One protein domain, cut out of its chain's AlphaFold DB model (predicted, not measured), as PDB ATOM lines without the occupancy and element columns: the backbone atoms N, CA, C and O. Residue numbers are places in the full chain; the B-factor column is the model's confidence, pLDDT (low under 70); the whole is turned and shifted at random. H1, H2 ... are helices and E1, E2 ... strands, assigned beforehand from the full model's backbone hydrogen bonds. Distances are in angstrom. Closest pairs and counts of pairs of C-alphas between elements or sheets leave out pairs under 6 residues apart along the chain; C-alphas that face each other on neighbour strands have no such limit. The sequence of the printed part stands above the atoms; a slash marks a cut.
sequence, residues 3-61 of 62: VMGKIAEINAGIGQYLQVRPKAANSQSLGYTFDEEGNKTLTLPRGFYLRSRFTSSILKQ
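This is residues 3 to 61 of the 62 residues of the protein "DNA mismatch repair protein" of Legionella londiniensis (UniProt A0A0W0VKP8). Picture a long, thin chain of small parts: a two-stranded ribbon of E1 and E4 in the middle, a second two-stranded ribbon, the hairpin of E2 and E3, toward one end, and the short helix H1 at the other end, where residues 56 to 61 stick out. E3 runs on into E4, bending from one ribbon to the other, while the loop of residues 23 to 30 bulges to the side and residues 3 to 17 form a long stretch with no named element. The printed part has 59 residues, with four named strands and one named helix in the order E1, E2, E3, E4, H1; both sheets are antiparallel, and under half of the residues are in named elements. The class is mixed, helices and strands; the whole is loose, with a radius of gyration of the C-alphas of 14.2 A, and elongated, spanning 45 by 25 by 14 A.

Look first at E1, residues 18 to 22, and E4, residues 46 to 50, antiparallel neighbours at 145 degrees between their directions. Their C-alphas 22 and 46 face each other at 4.3 A, and you will find N 47 and O 21 within hydrogen-bond range at 2.8 A, as are N 19 and O 49 at 2.9 A. Going back along the chain from E4, a break of 2 residues leads to E3, residues 40 to 43, which runs on into E4 at 55 degrees. E3 forms a hairpin with E2, residues 31 to 34, antiparallel at 131 degrees; here N 33 and O 41 are within hydrogen-bond range at 2.9 A, and N 43 and O 31 at 3.0 A. E1 is apart from E3, and E2 is apart from E4. Past E4, a tight link of 1 residue leads to H1, residues 52 to 59, in which every O i to N i+4 pair is within hydrogen-bond range. H1 is apart from E2 and E3, and only just apart from E1, at 8.1 A.

Find C-alpha 18 at (4.757, 86.876, 5.370); from there E1 runs 13.6 A to C-alpha 22. E4 starts at C-alpha 46, at (6.761, 79.588, 15.629), and is 13.3 A long. E2 measures 10.4 A and E3 10.0 A. H1 is 10.3 A long and ends at C-alpha 59, at (4.555, 82.046, -10.107).

The two C-alphas farthest apart, those of Asn 39 and Gln 61, are 45.6 A from each other. The printed part has no cut and no long link; E1 to E2, with 8 residues between them, is short but not tight. In this model the mean pLDDT of the printed part is 96.0, and no printed residue is under 70.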
ATOM      1  N   VAL A   3      10.094  90.528  19.725       95.62
ATOM      2  CA  VAL A   3      11.125  91.152  20.584       95.62
ATOM      3  C   VAL A   3      10.526  91.864  21.804       95.62
ATOM      4  O   VAL A   3      11.183  91.981  22.824       95.62
ATOM      5  N   MET A   4       9.270  92.308  21.710       96.94
ATOM      6  CA  MET A   4       8.568  93.000  22.799       96.94
ATOM      7  C   MET A   4       7.834  92.028  23.738       96.94
ATOM      8  O   MET A   4       6.955  92.462  24.463       96.94
ATOM      9  N   GLY A   5       8.061  90.715  23.631       95.94
ATOM     10  CA  GLY A   5       7.383  89.708  24.459       95.94
ATOM     11  C   GLY A   5       5.910  89.430  24.128       95.94
ATOM     12  O   GLY A   5       5.313  88.486  24.641       95.94
ATOM     13  N   LYS A   6       5.326  90.162  23.174       96.62
ATOM     14  CA  LYS A   6       3.924  90.058  22.719       96.62
ATOM     15  C   LYS A   6       3.666  88.856  21.801       96.62
ATOM     16  O   LYS A   6       3.062  88.976  20.732       96.62
ATOM     17  N   ILE A   7       4.175  87.678  22.164       94.44
ATOM     18  CA  ILE A   7       4.063  86.448  21.363       94.44
ATOM     19  C   ILE A   7       2.602  85.987  21.258       94.44
ATOM     20  O   ILE A   7       2.176  85.550  20.186       94.44
ATOM     21  N   ALA A   8       1.825  86.096  22.340       92.50
ATOM     22  CA  ALA A   8       0.426  85.654  22.389       92.50
ATOM     23  C   ALA A   8      -0.484  86.433  21.423       92.50
ATOM     24  O   ALA A   8      -1.403  85.857  20.847       92.50
ATOM     25  N   GLU A   9      -0.175  87.706  21.170       96.00
ATOM     26  CA  GLU A   9      -0.925  88.570  20.252       96.00
ATOM     27  C   GLU A   9      -0.724  88.190  18.769       96.00
ATOM     28  O   GLU A   9      -1.535  88.534  17.901       96.00
ATOM     29  N   ILE A  10       0.355  87.467  18.437       95.94
ATOM     30  CA  ILE A  10       0.658  87.079  17.056       95.94
ATOM     31  C   ILE A  10      -0.329  86.003  16.593       95.94
ATOM     32  O   ILE A  10      -0.333  84.882  17.107       95.94
ATOM     33  N   ASN A  11      -1.089  86.311  15.542       96.00
ATOM     34  CA  ASN A  11      -2.066  85.412  14.935       96.00
ATOM     35  C   ASN A  11      -1.921  85.333  13.402       96.00
ATOM     36  O   ASN A  11      -1.154  86.064  12.773       96.00
ATOM     37  N   ALA A  12      -2.687  84.429  12.785       96.31
ATOM     38  CA  ALA A  12      -2.624  84.146  11.352       96.31
ATOM     39  C   ALA A  12      -3.126  85.280  10.438       96.31
ATOM     40  O   ALA A  12      -2.934  85.182   9.223       96.31
ATOM     41  N   GLY A  13      -3.770  86.317  10.980       97.44
ATOM     42  CA  GLY A  13      -4.248  87.492  10.247       97.44
ATOM     43  C   GLY A  13      -3.175  88.560  10.029       97.44
ATOM     44  O   GLY A  13      -3.262  89.327   9.075       97.44
ATOM     45  N   ILE A  14      -2.115  88.568  10.841       98.00
ATOM     46  CA  ILE A  14      -1.052  89.577  10.765       98.00
ATOM     47  C   ILE A  14      -0.128  89.304   9.566       98.00
ATOM     48  O   ILE A  14       0.224  88.156   9.272       98.00
ATOM     49  N   GLY A  15       0.266  90.376   8.875       97.56
ATOM     50  CA  GLY A  15       1.260  90.362   7.799       97.56
ATOM     51  C   GLY A  15       0.681  90.221   6.385       97.56
ATOM     52  O   GLY A  15      -0.169  89.368   6.103       97.56
ATOM     53  N   GLN A  16       1.173  91.061   5.468       97.75
ATOM     54  CA  GLN A  16       0.704  91.118   4.082       97.75
ATOM     55  C   GLN A  16       1.182  89.910   3.265       97.75
ATOM     56  O   GLN A  16       0.362  89.164   2.746       97.75
ATOM     57  N   TYR A  17       2.479  89.642   3.187       98.12
ATOM     58  CA  TYR A  17       3.006  88.522   2.389       98.12
ATOM     59  C   TYR A  17       3.629  87.413   3.230       98.12
ATOM     60  O   TYR A  17       3.582  86.248   2.843       98.12
ATOM     61  N   LEU A  18       4.138  87.770   4.405       98.44
ATOM     62  CA  LEU A  18       4.757  86.876   5.370       98.44
ATOM     63  C   LEU A  18       3.886  86.815   6.624       98.44
ATOM     64  O   LEU A  18       3.379  87.845   7.066       98.44
ATOM     65  N   GLN A  19       3.720  85.630   7.201       98.38
ATOM     66  CA  GLN A  19       3.016  85.442   8.467       98.38
ATOM     67  C   GLN A  19       3.799  84.537   9.417       98.38
ATOM     68  O   GLN A  19       4.614  83.722   8.989       98.38
ATOM     69  N   VAL A  20       3.508  84.656  10.711       97.50
ATOM     70  CA  VAL A  20       4.081  83.811  11.764       97.50
ATOM     71  C   VAL A  20       3.025  82.809  12.230       97.50
ATOM     72  O   VAL A  20       1.888  83.192  12.515       97.50
ATOM     73  N   ARG A  21       3.370  81.520  12.288       96.00
ATOM     74  CA  ARG A  21       2.458  80.427  12.684       96.00
ATOM     75  C   ARG A  21       3.177  79.391  13.549       96.00
ATOM     76  O   ARG A  21       4.403  79.326  13.476       96.00
ATOM     77  N   PRO A  22       2.457  78.573  14.341       94.44
ATOM     78  CA  PRO A  22       3.063  77.432  15.024       94.44
ATOM     79  C   PRO A  22       3.793  76.517  14.032       94.44
ATOM     80  O   PRO A  22       3.228  76.143  13.005       94.44
ATOM     81  N   LYS A  23       5.041  76.162  14.343       94.69
ATOM     82  CA  LYS A  23       5.866  75.199  13.602       94.69
ATOM     83  C   LYS A  23       6.466  74.231  14.609       94.69
ATOM     84  O   LYS A  23       7.620  74.348  15.004       94.69
ATOM     85  N   ALA A  24       5.657  73.274  15.022       93.88
ATOM     86  CA  ALA A  24       6.005  72.325  16.062       93.88
ATOM     87  C   ALA A  24       5.668  70.904  15.591       93.88
ATOM     88  O   ALA A  24       4.800  70.743  14.732       93.88
ATOM     89  N   ALA A  25       6.366  69.887  16.105       92.88
ATOM     90  CA  ALA A  25       6.056  68.494  15.768       92.88
ATOM     91  C   ALA A  25       4.675  68.089  16.309       92.88
ATOM     92  O   ALA A  25       3.935  67.349  15.672       92.88
ATOM     93  N   ASN A  26       4.325  68.614  17.482       93.06
ATOM     94  CA  ASN A  26       3.042  68.431  18.146       93.06
ATOM     95  C   ASN A  26       2.762  69.627  19.076       93.06
ATOM     96  O   ASN A  26       3.604  70.511  19.243       93.06
ATOM     97  N   SER A  27       1.587  69.645  19.708       88.88
ATOM     98  CA  SER A  27       1.176  70.690  20.659       88.88
ATOM     99  C   SER A  27       1.933  70.673  21.995       88.88
ATOM    100  O   SER A  27       1.725  71.561  22.813       88.88
ATOM    101  N   GLN A  28       2.803  69.687  22.223       92.38
ATOM    102  CA  GLN A  28       3.620  69.562  23.436       92.38
ATOM    103  C   GLN A  28       5.073  70.003  23.210       92.38
ATOM    104  O   GLN A  28       5.859  70.094  24.147       92.38
ATOM    105  N   SER A  29       5.448  70.279  21.962       93.00
ATOM    106  CA  SER A  29       6.778  70.758  21.609       93.00
ATOM    107  C   SER A  29       6.888  72.218  22.040       93.00
ATOM    108  O   SER A  29       6.357  73.096  21.363       93.00
ATOM    109  N   LEU A  30       7.538  72.473  23.174       95.06
ATOM    110  CA  LEU A  30       7.724  73.811  23.737       95.06
ATOM    111  C   LEU A  30       9.160  74.302  23.526       95.06
ATOM    112  O   LEU A  30      10.107  73.519  23.527       95.06
ATOM    113  N   GLY A  31       9.313  75.612  23.355       93.38
ATOM    114  CA  GLY A  31      10.596  76.306  23.297       93.38
ATOM    115  C   GLY A  31      10.585  77.569  24.155       93.38
ATOM    116  O   GLY A  31       9.521  78.079  24.513       93.38
ATOM    117  N   TYR A  32      11.775  78.072  24.481       95.12
ATOM    118  CA  TYR A  32      11.920  79.285  25.284       95.12
ATOM    119  C   TYR A  32      11.585  80.550  24.490       95.12
ATOM    120  O   TYR A  32      11.953  80.699  23.324       95.12
ATOM    121  N   THR A  33      10.936  81.491  25.165       94.56
ATOM    122  CA  THR A  33      10.746  82.873  24.723       94.56
ATOM    123  C   THR A  33      10.789  83.811  25.932       94.56
ATOM    124  O   THR A  33      11.028  83.358  27.054       94.56
ATOM    125  N   PHE A  34      10.585  85.104  25.701       96.00
ATOM    126  CA  PHE A  34      10.492  86.116  26.747       96.00
ATOM    127  C   PHE A  34       9.104  86.760  26.723       96.00
ATOM    128  O   PHE A  34       8.540  86.919  25.639       96.00
ATOM    129  N   ASP A  35       8.552  87.074  27.893       95.75
ATOM    130  CA  ASP A  35       7.327  87.874  28.030       95.75
ATOM    131  C   ASP A  35       7.624  89.386  27.967       95.75
ATOM    132  O   ASP A  35       8.744  89.795  27.644       95.75
ATOM    133  N   GLU A  36       6.600  90.221  28.173       96.94
ATOM    134  CA  GLU A  36       6.710  91.686  28.067       96.94
ATOM    135  C   GLU A  36       7.623  92.279  29.155       96.94
ATOM    136  O   GLU A  36       8.251  93.316  28.948       96.94
ATOM    137  N   GLU A  37       7.749  91.582  30.282       97.25
ATOM    138  CA  GLU A  37       8.594  91.918  31.423       97.25
ATOM    139  C   GLU A  37      10.030  91.375  31.288       97.25
ATOM    140  O   GLU A  37      10.900  91.701  32.097       97.25
ATOM    141  N   GLY A  38      10.308  90.565  30.261       95.38
ATOM    142  CA  GLY A  38      11.621  89.967  30.014       95.38
ATOM    143  C   GLY A  38      11.891  88.678  30.798       95.38
ATOM    144  O   GLY A  38      13.032  88.205  30.822       95.38
ATOM    145  N   ASN A  39      10.878  88.066  31.410       97.12
ATOM    146  CA  ASN A  39      11.010  86.759  32.043       97.12
ATOM    147  C   ASN A  39      11.046  85.655  30.990       97.12
ATOM    148  O   ASN A  39      10.352  85.697  29.973       97.12
ATOM    149  N   LYS A  40      11.829  84.605  31.256       96.50
ATOM    150  CA  LYS A  40      11.812  83.400  30.422       96.50
ATOM    151  C   LYS A  40      10.490  82.666  30.598       96.50
ATOM    152  O   LYS A  40      10.115  82.315  31.711       96.50
ATOM    153  N   THR A  41       9.854  82.338  29.483       95.75
ATOM    154  CA  THR A  41       8.624  81.547  29.442       95.75
ATOM    155  C   THR A  41       8.689  80.487  28.343       95.75
ATOM    156  O   THR A  41       9.590  80.498  27.497       95.75
ATOM    157  N   LEU A  42       7.757  79.536  28.370       95.44
ATOM    158  CA  LEU A  42       7.633  78.472  27.377       95.44
ATOM    159  C   LEU A  42       6.461  78.752  26.440       95.44
ATOM    160  O   LEU A  42       5.372  79.133  26.860       95.44
ATOM    161  N   THR A  43       6.668  78.521  25.148       94.56
ATOM    162  CA  THR A  43       5.617  78.650  24.135       94.56
ATOM    163  C   THR A  43       5.818  77.643  23.008       94.56
ATOM    164  O   THR A  43       6.889  77.052  22.870       94.56
ATOM    165  N   LEU A  44       4.796  77.448  22.171       94.75
ATOM    166  CA  LEU A  44       4.950  76.672  20.942       94.75
ATOM    167  C   LEU A  44       5.938  77.382  20.004       94.75
ATOM    168  O   LEU A  44       5.738  78.569  19.719       94.75
ATOM    169  N   PRO A  45       6.948  76.681  19.457       94.94
ATOM    170  CA  PRO A  45       7.814  77.221  18.427       94.94
ATOM    171  C   PRO A  45       6.994  77.768  17.265       94.94
ATOM    172  O   PRO A  45       6.003  77.170  16.826       94.94
ATOM    173  N   ARG A  46       7.414  78.919  16.751       95.25
ATOM    174  CA  ARG A  46       6.761  79.588  15.629       95.25
ATOM    175  C   ARG A  46       7.733  79.712  14.469       95.25
ATOM    176  O   ARG A  46       8.925  79.909  14.671       95.25
ATOM    177  N   GLY A  47       7.207  79.605  13.257       95.88
ATOM    178  CA  GLY A  47       7.952  79.758  12.017       95.88
ATOM    179  C   GLY A  47       7.357  80.846  11.135       95.88
ATOM    180  O   GLY A  47       6.191  81.227  11.288       95.88
ATOM    181  N   PHE A  48       8.169  81.320  10.198       98.19
ATOM    182  CA  PHE A  48       7.736  82.205   9.128       98.19
ATOM    183  C   PHE A  48       7.189  81.402   7.950       98.19
ATOM    184  O   PHE A  48       7.766  80.398   7.542       98.19
ATOM    185  N   TYR A  49       6.080  81.878   7.393       98.38
ATOM    186  CA  TYR A  49       5.411  81.273   6.251       98.38
ATOM    187  C   TYR A  49       5.048  82.351   5.239       98.38
ATOM    188  O   TYR A  49       4.438  83.365   5.592       98.38
ATOM    189  N   LEU A  50       5.390  82.116   3.974       98.56
ATOM    190  CA  LEU A  50       4.885  82.921   2.868       98.56
ATOM    191  C   LEU A  50       3.407  82.601   2.646       98.56
ATOM    192  O   LEU A  50       2.997  81.440   2.652       98.56
ATOM    193  N   ARG A  51       2.596  83.635   2.439       98.38
ATOM    194  CA  ARG A  51       1.190  83.463   2.079       98.38
ATOM    195  C   ARG A  51       1.067  82.996   0.635       98.38
ATOM    196  O   ARG A  51       1.818  83.440  -0.231       98.38
ATOM    197  N   SER A  52       0.026  82.219   0.359       97.88
ATOM    198  CA  SER A  52      -0.314  81.767  -0.996       97.88
ATOM    199  C   SER A  52      -0.441  82.917  -2.002       97.88
ATOM    200  O   SER A  52       0.011  82.788  -3.132       97.88
ATOM    201  N   ARG A  53      -0.986  84.076  -1.598       97.19
ATOM    202  CA  ARG A  53      -1.048  85.262  -2.476       97.19
ATOM    203  C   ARG A  53       0.330  85.762  -2.917       97.19
ATOM    204  O   ARG A  53       0.462  86.246  -4.034       97.19
ATOM    205  N   PHE A  54       1.343  85.640  -2.057       98.31
ATOM    206  CA  PHE A  54       2.711  86.033  -2.389       98.31
ATOM    207  C   PHE A  54       3.333  85.038  -3.365       98.31
ATOM    208  O   PHE A  54       3.772  85.430  -4.442       98.31
ATOM    209  N   THR A  55       3.302  83.744  -3.041       98.31
ATOM    210  CA  THR A  55       3.867  82.712  -3.923       98.31
ATOM    211  C   THR A  55       3.142  82.648  -5.267       98.31
ATOM    212  O   THR A  55       3.793  82.519  -6.296       98.31
ATOM    213  N   SER A  56       1.823  82.856  -5.300       98.25
ATOM    214  CA  SER A  56       1.062  82.985  -6.550       98.25
ATOM    215  C   SER A  56       1.509  84.184  -7.391       98.25
ATOM    216  O   SER A  56       1.572  84.064  -8.609       98.25
ATOM    217  N   SER A  57       1.845  85.323  -6.772       97.69
ATOM    218  CA  SER A  57       2.360  86.480  -7.517       97.69
ATOM    219  C   SER A  57       3.724  86.211  -8.156       97.69
ATOM    220  O   SER A  57       3.944  86.661  -9.272       97.69
ATOM    221  N   ILE A  58       4.589  85.429  -7.497       98.00
ATOM    222  CA  ILE A  58       5.887  85.002  -8.044       98.00
ATOM    223  C   ILE A  58       5.678  84.043  -9.217       98.00
ATOM    224  O   ILE A  58       6.254  84.238 -10.277       98.00
ATOM    225  N   LEU A  59       4.818  83.034  -9.054       98.06
ATOM    226  CA  LEU A  59       4.555  82.046 -10.107       98.06
ATOM    227  C   LEU A  59       3.953  82.665 -11.377       98.06
ATOM    228  O   LEU A  59       4.146  82.122 -12.450       98.06
ATOM    229  N   LYS A  60       3.239  83.791 -11.271       97.81
ATOM    230  CA  LYS A  60       2.689  84.522 -12.427       97.81
ATOM    231  C   LYS A  60       3.715  85.389 -13.164       97.81
ATOM    232  O   LYS A  60       3.380  85.934 -14.210       97.81
ATOM    233  N   GLN A  61       4.903  85.586 -12.595       93.56
ATOM    234  CA  GLN A  61       6.000  86.316 -13.244       93.56
ATOM    235  C   GLN A  61       6.859  85.408 -14.131       93.56
ATOM    236  O   GLN A  61       7.722  85.922 -14.838       93.56
TER     237      GLN A  61